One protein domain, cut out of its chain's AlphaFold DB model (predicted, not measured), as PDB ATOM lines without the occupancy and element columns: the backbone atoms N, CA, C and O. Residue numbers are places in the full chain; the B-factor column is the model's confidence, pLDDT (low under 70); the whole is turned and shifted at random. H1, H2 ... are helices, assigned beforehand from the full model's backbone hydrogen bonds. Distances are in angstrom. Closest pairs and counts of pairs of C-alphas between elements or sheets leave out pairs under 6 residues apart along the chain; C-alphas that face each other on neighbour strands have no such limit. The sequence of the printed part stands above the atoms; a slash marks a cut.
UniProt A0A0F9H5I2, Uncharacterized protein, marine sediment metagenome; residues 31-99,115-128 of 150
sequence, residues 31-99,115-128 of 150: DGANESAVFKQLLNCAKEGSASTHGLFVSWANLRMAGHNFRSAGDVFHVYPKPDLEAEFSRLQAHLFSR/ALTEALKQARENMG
ATOM      1  N   ASP A  31      84.982 -89.555  21.256       59.94
ATOM      2  CA  ASP A  31      85.427 -90.696  20.449       59.94
ATOM      3  C   ASP A  31      84.422 -91.061  19.341       59.94
ATOM      4  O   ASP A  31      84.790 -91.189  18.174       59.94
ATOM      5  N   GLY A  32      83.122 -91.080  19.659       61.09
ATOM      6  CA  GLY A  32      82.067 -91.384  18.682       61.09
ATOM      7  C   GLY A  32      81.905 -90.326  17.581       61.09
ATOM      8  O   GLY A  32      81.590 -90.657  16.436       61.09
ATOM      9  N   ALA A  33      82.164 -89.052  17.897       68.06
ATOM     10  CA  ALA A  33      82.145 -87.973  16.909       68.06
ATOM     11  C   ALA A  33      83.323 -88.087  15.928       68.06
ATOM     12  O   ALA A  33      83.153 -87.880  14.723       68.06
ATOM     13  N   ASN A  34      84.499 -88.473  16.434       78.50
ATOM     14  CA  ASN A  34      85.688 -88.712  15.623       78.50
ATOM     15  C   ASN A  34      85.535 -89.972  14.750       78.50
ATOM     16  O   ASN A  34      85.788 -89.920  13.547       78.50
ATOM     17  N   GLU A  35      85.016 -91.073  15.308       85.19
ATOM     18  CA  GLU A  35      84.687 -92.300  14.564       85.19
ATOM     19  C   GLU A  35      83.742 -92.016  13.395       85.19
ATOM     20  O   GLU A  35      84.026 -92.404  12.261       85.19
ATOM     21  N   SER A  36      82.657 -91.282  13.646       82.94
ATOM     22  CA  SER A  36      81.659 -90.971  12.622       82.94
ATOM     23  C   SER A  36      82.230 -90.105  11.496       82.94
ATOM     24  O   SER A  36      81.846 -90.268  10.337       82.94
ATOM     25  N   ALA A  37      83.150 -89.189  11.811       85.62
ATOM     26  CA  ALA A  37      83.837 -88.373  10.815       85.62
ATOM     27  C   ALA A  37      84.773 -89.219   9.935       85.62
ATOM     28  O   ALA A  37      84.722 -89.116   8.707       85.62
ATOM     29  N   VAL A  38      85.572 -90.101  10.548       87.81
ATOM     30  CA  VAL A  38      86.455 -91.031   9.825       87.81
ATOM     31  C   VAL A  38      85.638 -91.996   8.963       87.81
ATOM     32  O   VAL A  38      85.992 -92.224   7.808       87.81
ATOM     33  N   PHE A  39      84.509 -92.497   9.468       88.44
ATOM     34  CA  PHE A  39      83.627 -93.393   8.724       88.44
ATOM     35  C   PHE A  39      82.989 -92.713   7.507       88.44
ATOM     36  O   PHE A  39      82.982 -93.271   6.413       88.44
ATOM     37  N   LYS A  40      82.505 -91.472   7.644       89.06
ATOM     38  CA  LYS A  40      82.003 -90.699   6.494       89.06
ATOM     39  C   LYS A  40      83.086 -90.489   5.438       89.06
ATOM     40  O   LYS A  40      82.810 -90.605   4.247       89.06
ATOM     41  N   GLN A  41      84.316 -90.209   5.868       86.75
ATOM     42  CA  GLN A  41      85.447 -90.061   4.956       86.75
ATOM     43  C   GLN A  41      85.774 -91.382   4.249       86.75
ATOM     44  O   GLN A  41      86.014 -91.386   3.044       86.75
ATOM     45  N   LEU A  42      85.731 -92.497   4.980       90.38
ATOM     46  CA  LEU A  42      85.889 -93.836   4.425       90.38
ATOM     47  C   LEU A  42      84.831 -94.124   3.355       90.38
ATOM     48  O   LEU A  42      85.195 -94.562   2.269       90.38
ATOM     49  N   LEU A  43      83.554 -93.822   3.618       90.38
ATOM     50  CA  LEU A  43      82.482 -93.998   2.635       90.38
ATOM     51  C   LEU A  43      82.704 -93.153   1.378       90.38
ATOM     52  O   LEU A  43      82.470 -93.638   0.274       90.38
ATOM     53  N   ASN A  44      83.174 -91.910   1.521       87.00
ATOM     54  CA  ASN A  44      83.447 -91.074   0.356       87.00
ATOM     55  C   ASN A  44      84.615 -91.624  -0.477       87.00
ATOM     56  O   ASN A  44      84.487 -91.793  -1.686       87.00
ATOM     57  N   CYS A  45      85.722 -91.995   0.168       86.31
ATOM     58  CA  CYS A  45      86.865 -92.599  -0.519       86.31
ATOM     59  C   CYS A  45      86.515 -93.947  -1.169       86.31
ATOM     60  O   CYS A  45      86.962 -94.214  -2.284       86.31
ATOM     61  N   ALA A  46      85.689 -94.761  -0.507       88.38
ATOM     62  CA  ALA A  46      85.166 -96.011  -1.045       88.38
ATOM     63  C   ALA A  46      84.300 -95.764  -2.284       88.38
ATOM     64  O   ALA A  46      84.446 -96.461  -3.285       88.38
ATOM     65  N   LYS A  47      83.442 -94.740  -2.255       87.75
ATOM     66  CA  LYS A  47      82.613 -94.346  -3.398       87.75
ATOM     67  C   LYS A  47      83.450 -93.870  -4.587       87.75
ATOM     68  O   LYS A  47      83.137 -94.205  -5.722       87.75
ATOM     69  N   GLU A  48      84.515 -93.122  -4.321       84.00
ATOM     70  CA  GLU A  48      85.444 -92.598  -5.332       84.00
ATOM     71  C   GLU A  48      86.439 -93.647  -5.853       84.00
ATOM     72  O   GLU A  48      87.138 -93.397  -6.832       84.00
ATOM     73  N   GLY A  49      86.528 -94.812  -5.207       83.12
ATOM     74  CA  GLY A  49      87.485 -95.853  -5.575       83.12
ATOM     75  C   GLY A  49      88.926 -95.479  -5.228       83.12
ATOM     76  O   GLY A  49      89.857 -95.875  -5.918       83.12
ATOM     77  N   SER A  50      89.127 -94.682  -4.177       84.25
ATOM     78  CA  SER A  50      90.443 -94.172  -3.786       84.25
ATOM     79  C   SER A  50      91.293 -95.235  -3.087       84.25
ATOM     80  O   SER A  50      90.810 -95.970  -2.222       84.25
ATOM     81  N   ALA A  51      92.606 -95.228  -3.340       81.62
ATOM     82  CA  ALA A  51      93.578 -96.037  -2.597       81.62
ATOM     83  C   ALA A  51      93.602 -95.717  -1.088       81.62
ATOM     84  O   ALA A  51      93.948 -96.570  -0.270       81.62
ATOM     85  N   SER A  52      93.153 -94.517  -0.697       82.00
ATOM     86  CA  SER A  52      93.064 -94.095   0.711       82.00
ATOM     87  C   SER A  52      92.051 -94.905   1.530       82.00
ATOM     88  O   SER A  52      92.114 -94.897   2.761       82.00
ATOM     89  N   THR A  53      91.133 -95.620   0.870       86.50
ATOM     90  CA  THR A  53      90.066 -96.409   1.504       86.50
ATOM     91  C   THR A  53      90.618 -97.463   2.466       86.50
ATOM     92  O   THR A  53      90.114 -97.593   3.578       86.50
ATOM     93  N   HIS A  54      91.706 -98.152   2.104       85.31
ATOM     94  CA  HIS A  54      92.324 -99.170   2.963       85.31
ATOM     95  C   HIS A  54      92.871 -98.570   4.264       85.31
ATOM     96  O   HIS A  54      92.595 -99.072   5.351       85.31
ATOM     97  N   GLY A  55      93.604 -97.456   4.171       84.44
ATOM     98  CA  GLY A  55      94.153 -96.786   5.352       84.44
ATOM     99  C   GLY A  55      93.065 -96.220   6.267       84.44
ATOM    100  O   GLY A  55      93.163 -96.322   7.491       84.44
ATOM    101  N   LEU A  56      91.998 -95.664   5.685       87.81
ATOM    102  CA  LEU A  56      90.855 -95.152   6.443       87.81
ATOM    103  C   LEU A  56      90.062 -96.267   7.128       87.81
ATOM    104  O   LEU A  56      89.595 -96.066   8.245       87.81
ATOM    105  N   PHE A  57      89.957 -97.442   6.508       89.44
ATOM    106  CA  PHE A  57      89.290 -98.596   7.103       89.44
ATOM    107  C   PHE A  57      90.018 -99.086   8.354       89.44
ATOM    108  O   PHE A  57      89.394 -99.260   9.395       89.44
ATOM    109  N   VAL A  58      91.347 -99.197   8.295       88.06
ATOM    110  CA  VAL A  58      92.178 -99.553   9.457       88.06
ATOM    111  C   VAL A  58      92.064 -98.507  10.564       88.06
ATOM    112  O   VAL A  58      91.920 -98.846  11.737       88.06
ATOM    113  N   SER A  59      92.092 -97.220  10.203       86.12
ATOM    114  CA  SER A  59      91.905 -96.130  11.165       86.12
ATOM    115  C   SER A  59      90.543 -96.209  11.853       86.12
ATOM    116  O   SER A  59      90.460 -96.035  13.064       86.12
ATOM    117  N   TRP A  60      89.478 -96.454  11.093       88.62
ATOM    118  CA  TRP A  60      88.131 -96.603  11.629       88.62
ATOM    119  C   TRP A  60      88.007 -97.841  12.529       88.62
ATOM    120  O   TRP A  60      87.489 -97.735  13.639       88.62
ATOM    121  N   ALA A  61      88.554 -98.983  12.106       86.50
ATOM    122  CA  ALA A  61      88.548-100.219  12.887       86.50
ATOM    123  C   ALA A  61      89.260-100.049  14.238       86.50
ATOM    124  O   ALA A  61      88.769-100.520  15.259       86.50
ATOM    125  N   ASN A  62      90.370 -99.306  14.267       84.06
ATOM    126  CA  ASN A  62      91.092 -98.985  15.499       84.06
ATOM    127  C   ASN A  62      90.317 -98.082  16.465       84.06
ATOM    128  O   ASN A  62      90.482 -98.216  17.676       84.06
ATOM    129  N   LEU A  63      89.483 -97.175  15.949       83.88
ATOM    130  CA  LEU A  63      88.584 -96.367  16.780       83.88
ATOM    131  C   LEU A  63      87.437 -97.220  17.335       83.88
ATOM    132  O   LEU A  63      87.059 -97.080  18.492       83.88
ATOM    133  N   ARG A  64      86.901 -98.140  16.526       80.38
ATOM    134  CA  ARG A  64      85.783 -99.011  16.918       80.38
ATOM    135  C   ARG A  64      86.199-100.090  17.926       80.38
ATOM    136  O   ARG A  64      85.439-100.389  18.840       80.38
ATOM    137  N   MET A  65      87.389-100.662  17.766       76.06
ATOM    138  CA  MET A  65      87.922-101.756  18.583       76.06
ATOM    139  C   MET A  65      89.182-101.296  19.321       76.06
ATOM    140  O   MET A  65      90.316-101.652  18.980       76.06
ATOM    141  N   ALA A  66      88.970-100.477  20.352       67.38
ATOM    142  CA  ALA A  66      90.052 -99.987  21.191       67.38
ATOM    143  C   ALA A  66      90.849-101.161  21.795       67.38
ATOM    144  O   ALA A  66      90.291-102.041  22.447       67.38
ATOM    145  N   GLY A  67      92.169-101.166  21.578       68.19
ATOM    146  CA  GLY A  67      93.095-102.155  22.147       68.19
ATOM    147  C   GLY A  67      93.663-103.182  21.165       68.19
ATOM    148  O   GLY A  67      94.640-103.832  21.515       68.19
ATOM    149  N   HIS A  68      93.131-103.296  19.941       72.75
ATOM    150  CA  HIS A  68      93.671-104.229  18.938       72.75
ATOM    151  C   HIS A  68      94.837-103.652  18.114       72.75
ATOM    152  O   HIS A  68      95.754-104.382  17.763       72.75
ATOM    153  N   ASN A  69      94.855-102.335  17.866       78.50
ATOM    154  CA  ASN A  69      95.923-101.640  17.127       78.50
ATOM    155  C   ASN A  69      96.251-102.277  15.758       78.50
ATOM    156  O   ASN A  69      97.401-102.594  15.449       78.50
ATOM    157  N   PHE A  70      95.224-102.432  14.926       84.38
ATOM    158  CA  PHE A  70      95.335-102.991  13.589       84.38
ATOM    159  C   PHE A  70      96.309-102.206  12.718       84.38
ATOM    160  O   PHE A  70      96.268-100.971  12.667       84.38
ATOM    161  N   ARG A  71      97.151-102.933  11.979       83.50
ATOM    162  CA  ARG A  71      98.146-102.347  11.056       83.50
ATOM    163  C   ARG A  71      97.742-102.416   9.584       83.50
ATOM    164  O   ARG A  71      98.324-101.710   8.764       83.50
ATOM    165  N   SER A  72      96.771-103.259   9.245       83.88
ATOM    166  CA  SER A  72      96.336-103.535   7.872       83.88
ATOM    167  C   SER A  72      94.854-103.909   7.836       83.88
ATOM    168  O   SER A  72      94.315-104.378   8.832       83.88
ATOM    169  N   ALA A  73      94.198-103.734   6.686       83.50
ATOM    170  CA  ALA A  73      92.820-104.178   6.487       83.50
ATOM    171  C   ALA A  73      92.689-105.702   6.666       83.50
ATOM    172  O   ALA A  73      91.726-106.161   7.266       83.50
ATOM    173  N   GLY A  74      93.697-106.475   6.240       84.25
ATOM    174  CA  GLY A  74      93.735-107.931   6.444       84.25
ATOM    175  C   GLY A  74      93.765-108.339   7.920       84.25
ATOM    176  O   GLY A  74      93.151-109.327   8.302       84.25
ATOM    177  N   ASP A  75      94.414-107.538   8.763       83.88
ATOM    178  CA  ASP A  75      94.457-107.751  10.215       83.88
ATOM    179  C   ASP A  75      93.069-107.533  10.844       83.88
ATOM    180  O   ASP A  75      92.634-108.289  11.710       83.88
ATOM    181  N   VAL A  76      92.318-106.552  10.324       85.19
ATOM    182  CA  VAL A  76      90.913-106.336  10.696       85.19
ATOM    183  C   VAL A  76      90.050-107.524  10.267       85.19
ATOM    184  O   VAL A  76      89.243-107.988  11.065       85.19
ATOM    185  N   PHE A  77      90.228-108.048   9.049       85.69
ATOM    186  CA  PHE A  77      89.465-109.206   8.562       85.69
ATOM    187  C   PHE A  77      89.780-110.502   9.313       85.69
ATOM    188  O   PHE A  77      88.905-111.354   9.443       85.69
ATOM    189  N   HIS A  78      90.987-110.640   9.867       85.06
ATOM    190  CA  HIS A  78      91.336-111.786  10.704       85.06
ATOM    191  C   HIS A  78      90.529-111.820  12.008       85.06
ATOM    192  O   HIS A  78      90.093-112.880  12.450       85.06
ATOM    193  N   VAL A  79      90.311-110.652  12.614       80.81
ATOM    194  CA  VAL A  79      89.555-110.513  13.868       80.81
ATOM    195  C   VAL A  79      88.055-110.410  13.614       80.81
ATOM    196  O   VAL A  79      87.245-110.876  14.414       80.81
ATOM    197  N   TYR A  80      87.676-109.823  12.485       81.25
ATOM    198  CA  TYR A  80      86.299-109.623  12.077       81.25
ATOM    199  C   TYR A  80      86.088-110.111  10.636       81.25
ATOM    200  O   TYR A  80      86.089-109.312   9.691       81.25
ATOM    201  N   PRO A  81      85.912-111.432  10.450       79.25
ATOM    202  CA  PRO A  81      85.737-112.015   9.130       79.25
ATOM    203  C   PRO A  81      84.378-111.612   8.550       79.25
ATOM    204  O   PRO A  81      83.318-112.050   9.002       79.25
ATOM    205  N   LYS A  82      84.414-110.766   7.518       84.69
ATOM    206  CA  LYS A  82      83.257-110.413   6.687       84.69
ATOM    207  C   LYS A  82      83.615-110.655   5.220       84.69
ATOM    208  O   LYS A  82      84.188-109.760   4.596       84.69
ATOM    209  N   PRO A  83      83.273-111.834   4.669       83.44
ATOM    210  CA  PRO A  83      83.703-112.229   3.328       83.44
ATOM    211  C   PRO A  83      83.177-111.279   2.246       83.44
ATOM    212  O   PRO A  83      83.901-110.959   1.308       83.44
ATOM    213  N   ASP A  84      81.961-110.753   2.414       84.69
ATOM    214  CA  ASP A  84      81.381-109.780   1.480       84.69
ATOM    215  C   ASP A  84      82.181-108.472   1.444       84.69
ATOM    216  O   ASP A  84      82.431-107.909   0.379       84.69
ATOM    217  N   LEU A  85      82.639-107.996   2.606       86.38
ATOM    218  CA  LEU A  85      83.433-106.773   2.695       86.38
ATOM    219  C   LEU A  85      84.838-106.983   2.113       86.38
ATOM    220  O   LEU A  85      85.335-106.132   1.378       86.38
ATOM    221  N   GLU A  86      85.466-108.120   2.399       88.00
ATOM    222  CA  GLU A  86      86.785-108.481   1.868       88.00
ATOM    223  C   GLU A  86      86.778-108.628   0.334       88.00
ATOM    224  O   GLU A  86      87.700-108.164  -0.349       88.00
ATOM    225  N   ALA A  87      85.705-109.195  -0.229       88.19
ATOM    226  CA  ALA A  87      85.510-109.289  -1.672       88.19
ATOM    227  C   ALA A  87      85.421-107.902  -2.334       88.19
ATOM    228  O   ALA A  87      86.057-107.661  -3.363       88.19
ATOM    229  N   GLU A  88      84.693-106.963  -1.728       89.12
ATOM    230  CA  GLU A  88      84.586-105.590  -2.234       89.12
ATOM    231  C   GLU A  88      85.914-104.818  -2.134       89.12
ATOM    232  O   GLU A  88      86.282-104.088  -3.057       89.12
ATOM    233  N   PHE A  89      86.700-105.031  -1.072       89.00
ATOM    234  CA  PHE A  89      88.061-104.489  -0.979       89.00
ATOM    235  C   PHE A  89      88.997-105.077  -2.045       89.00
ATOM    236  O   PHE A  89      89.791-104.349  -2.646       89.00
ATOM    237  N   SER A  90      88.858-106.367  -2.350       87.69
ATOM    238  CA  SER A  90      89.605-107.020  -3.431       87.69
ATOM    239  C   SER A  90      89.235-106.451  -4.807       87.69
ATOM    240  O   SER A  90      90.117-106.202  -5.632       87.69
ATOM    241  N   ARG A  91      87.947-106.163  -5.046       87.56
ATOM    242  CA  ARG A  91      87.464-105.481  -6.261       87.56
ATOM    243  C   ARG A  91      88.019-104.069  -6.391       87.56
ATOM    244  O   ARG A  91      88.469-103.690  -7.471       87.56
ATOM    245  N   LEU A  92      88.035-103.312  -5.294       87.38
ATOM    246  CA  LEU A  92      88.649-101.986  -5.251       87.38
ATOM    247  C   LEU A  92      90.135-102.057  -5.620       87.38
ATOM    248  O   LEU A  92      90.618-101.267  -6.431       87.38
ATOM    249  N   GLN A  93      90.859-103.017  -5.047       86.06
ATOM    250  CA  GLN A  93      92.274-103.217  -5.325       86.06
ATOM    251  C   GLN A  93      92.517-103.567  -6.801       86.06
ATOM    252  O   GLN A  93      93.381-102.972  -7.446       86.06
ATOM    253  N   ALA A  94      91.720-104.480  -7.361       86.31
ATOM    254  CA  ALA A  94      91.785-104.828  -8.774       86.31
ATOM    255  C   ALA A  94      91.505-103.616  -9.677       86.31
ATOM    256  O   ALA A  94      92.223-103.416 -10.656       86.31
ATOM    257  N   HIS A  95      90.524-102.773  -9.337       83.69
ATOM    258  CA  HIS A  95      90.230-101.545 -10.078       83.69
ATOM    259  C   HIS A  95      91.417-100.570 -10.078       83.69
ATOM    260  O   HIS A  95      91.810-100.073 -11.136       83.69
ATOM    261  N   LEU A  96      92.019-100.335  -8.907       82.19
ATOM    262  CA  LEU A  96      93.166 -99.440  -8.750       82.19
ATOM    263  C   LEU A  96      94.364 -99.892  -9.592       82.19
ATOM    264  O   LEU A  96      94.925 -99.091 -10.334       82.19
ATOM    265  N   PHE A  97      94.715-101.178  -9.546       79.38
ATOM    266  CA  PHE A  97      95.888-101.692 -10.262       79.38
ATOM    267  C   PHE A  97      95.641-101.998 -11.747       79.38
ATOM    268  O   PHE A  97      96.580-101.979 -12.547       79.38
ATOM    269  N   SER A  98      94.389-102.205 -12.162       73.06
ATOM    270  CA  SER A  98      94.043-102.320 -13.591       73.06
ATOM    271  C   SER A  98      94.238-100.997 -14.339       73.06
ATOM    272  O   SER A  98      94.509-100.998 -15.539       73.06
ATOM    273  N   ARG A  99      94.143 -99.863 -13.630       62.38
ATOM    274  CA  ARG A  99      94.307 -98.514 -14.188       62.38
ATOM    275  C   ARG A  99      95.763 -98.164 -14.515       62.38
ATOM    276  O   ARG A  99      95.994 -97.461 -15.494       62.38
ATOM    277  N   ALA A 115      78.363-100.884  -3.692       88.00
ATOM    278  CA  ALA A 115      78.441-102.183  -3.023       88.00
ATOM    279  C   ALA A 115      79.406-102.150  -1.825       88.00
ATOM    280  O   ALA A 115      79.024-102.516  -0.713       88.00
ATOM    281  N   LEU A 116      80.603-101.579  -2.008       88.62
ATOM    282  CA  LEU A 116      81.566-101.367  -0.928       88.62
ATOM    283  C   LEU A 116      81.014-100.460   0.184       88.62
ATOM    284  O   LEU A 116      81.193-100.750   1.366       88.62
ATOM    285  N   THR A 117      80.321 -99.367  -0.159       91.25
ATOM    286  CA  THR A 117      79.732 -98.480   0.861       91.25
ATOM    287  C   THR A 117      78.615 -99.145   1.661       91.25
ATOM    288  O   THR A 117      78.517 -98.905   2.862       91.25
ATOM    289  N   GLU A 118      77.799 -99.993   1.035       90.38
ATOM    290  CA  GLU A 118      76.759-100.757   1.728       90.38
ATOM    291  C   GLU A 118      77.373-101.822   2.640       90.38
ATOM    292  O   GLU A 118      77.018-101.894   3.817       90.38
ATOM    293  N   ALA A 119      78.380-102.559   2.161       89.62
ATOM    294  CA  ALA A 119      79.116-103.521   2.979       89.62
ATOM    295  C   ALA A 119      79.772-102.852   4.205       89.62
ATOM    296  O   ALA A 119      79.744-103.394   5.311       89.62
ATOM    297  N   LEU A 120      80.309-101.635   4.046       89.50
ATOM    298  CA  LEU A 120      80.873-100.846   5.145       89.50
ATOM    299  C   LEU A 120      79.818-100.402   6.168       89.50
ATOM    300  O   LEU A 120      80.086-100.428   7.371       89.50
ATOM    301  N   LYS A 121      78.622 -99.999   5.721       89.94
ATOM    302  CA  LYS A 121      77.505 -99.659   6.622       89.94
ATOM    303  C   LYS A 121      77.073-100.874   7.434       89.94
ATOM    304  O   LYS A 121      77.037-100.786   8.658       89.94
ATOM    305  N   GLN A 122      76.876-102.013   6.774       88.06
ATOM    306  CA  GLN A 122      76.529-103.265   7.446       88.06
ATOM    307  C   GLN A 122      77.607-103.676   8.453       88.06
ATOM    308  O   GLN A 122      77.298-104.059   9.582       88.06
ATOM    309  N   ALA A 123      78.888-103.548   8.089       86.44
ATOM    310  CA  ALA A 123      79.993-103.831   8.998       86.44
ATOM    311  C   ALA A 123      79.959-102.935  10.244       86.44
ATOM    312  O   ALA A 123      80.178-103.434  11.346       86.44
ATOM    313  N   ARG A 124      79.633-101.646  10.094       84.56
ATOM    314  CA  ARG A 124      79.501-100.708  11.217       84.56
ATOM    315  C   ARG A 124      78.366-101.069  12.168       84.56
ATOM    316  O   ARG A 124      78.555-100.942  13.379       84.56
ATOM    317  N   GLU A 125      77.225-101.492  11.634       84.62
ATOM    318  CA  GLU A 125      76.068-101.918  12.428       84.62
ATOM    319  C   GLU A 125      76.402-103.168  13.244       84.62
ATOM    320  O   GLU A 125      76.299-103.153  14.466       84.62
ATOM    321  N   ASN A 126      76.941-104.193  12.584       80.56
ATOM    322  CA  ASN A 126      77.309-105.459  13.217       80.56
ATOM    323  C   ASN A 126      78.442-105.290  14.260       80.56
ATOM    324  O   ASN A 126      78.407-105.894  15.329       80.56
ATOM    325  N   MET A 127      79.443-104.436  13.998       73.38
ATOM    326  CA  MET A 127      80.479-104.111  14.993       73.38
ATOM    327  C   MET A 127      79.933-103.264  16.160       73.38
ATOM    328  O   MET A 127      80.546-103.216  17.224       73.38
ATOM    329  N   GLY A 128      78.809-102.563  15.976       59.56
ATOM    330  CA  GLY A 128      78.186-101.710  16.992       59.56
ATOM    331  C   GLY A 128      77.449-102.473  18.091       59.56
ATOM    332  O   GLY A 128      77.347-101.965  19.206       59.56
TER     333      GLY A 128
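AT A GLANCE: This is residues 31 to 99 and 115 to 128 of the 150 residues of an uncharacterized protein of marine sediment metagenome (UniProt A0A0F9H5I2). Three helices, H1, H2 and H5, run lengthwise in a loose triangle, with the short H3 against H2 on the side away from H1, and H4 slanting past one end of the group. H1 and H2 form a helical hairpin. The printed part has 83 residues with five named helices, H1 to H5 in chain order, and no named strand: the class is all helix. It is compact, with a radius of gyration of the C-alphas of 11.9 A and spans of 36 by 24 by 21 A.

HOW THE PARTS SIT: Begin with the longest helix, H1, residues 31 to 48. H2, residues 52 to 64, touches it at a shallow tilt of 23 degrees, opposite ways; the closest C-alphas, of Cys 45 and Thr 53, are 5.4 A apart. H5, residues 115 to 128, touches residues 43 to 47 of H1 alone, closest at C-alphas 43 and 117, 5.5 A. H3, residues 73 to 79, touches H2, closest at C-alphas 58 and 73, 5.5 A. H4, residues 83 to 99, touches H5 with residues 84 to 89 alone, closest at C-alphas 88 and 116, 5.4 A, at 37 degrees, only just a steep tilt. H3 is apart from H1 and H5. In all five helices every O i to N i+4 pair is within hydrogen-bond range.

IN THESE COORDINATES: Find C-alpha 31 at (85.427, -90.696, 20.449); H1 runs 25.9 A from there. H2 spans 18.4 A, H3 10.3 A and H4 24.6 A. H5 spans 20.0 A, ending at C-alpha 128, (78.186, -101.710, 16.992).

THE WHOLE: The C-alphas farthest apart, of Asp 31 and Ser 98, are 37.0 A apart. Residues 100 to 114 are not printed; C-alphas 99 and 115 are 19.7 A apart across this cut. Look for pLDDT under 70 at residues 31 to 33, 66 to 67, 99 and 128.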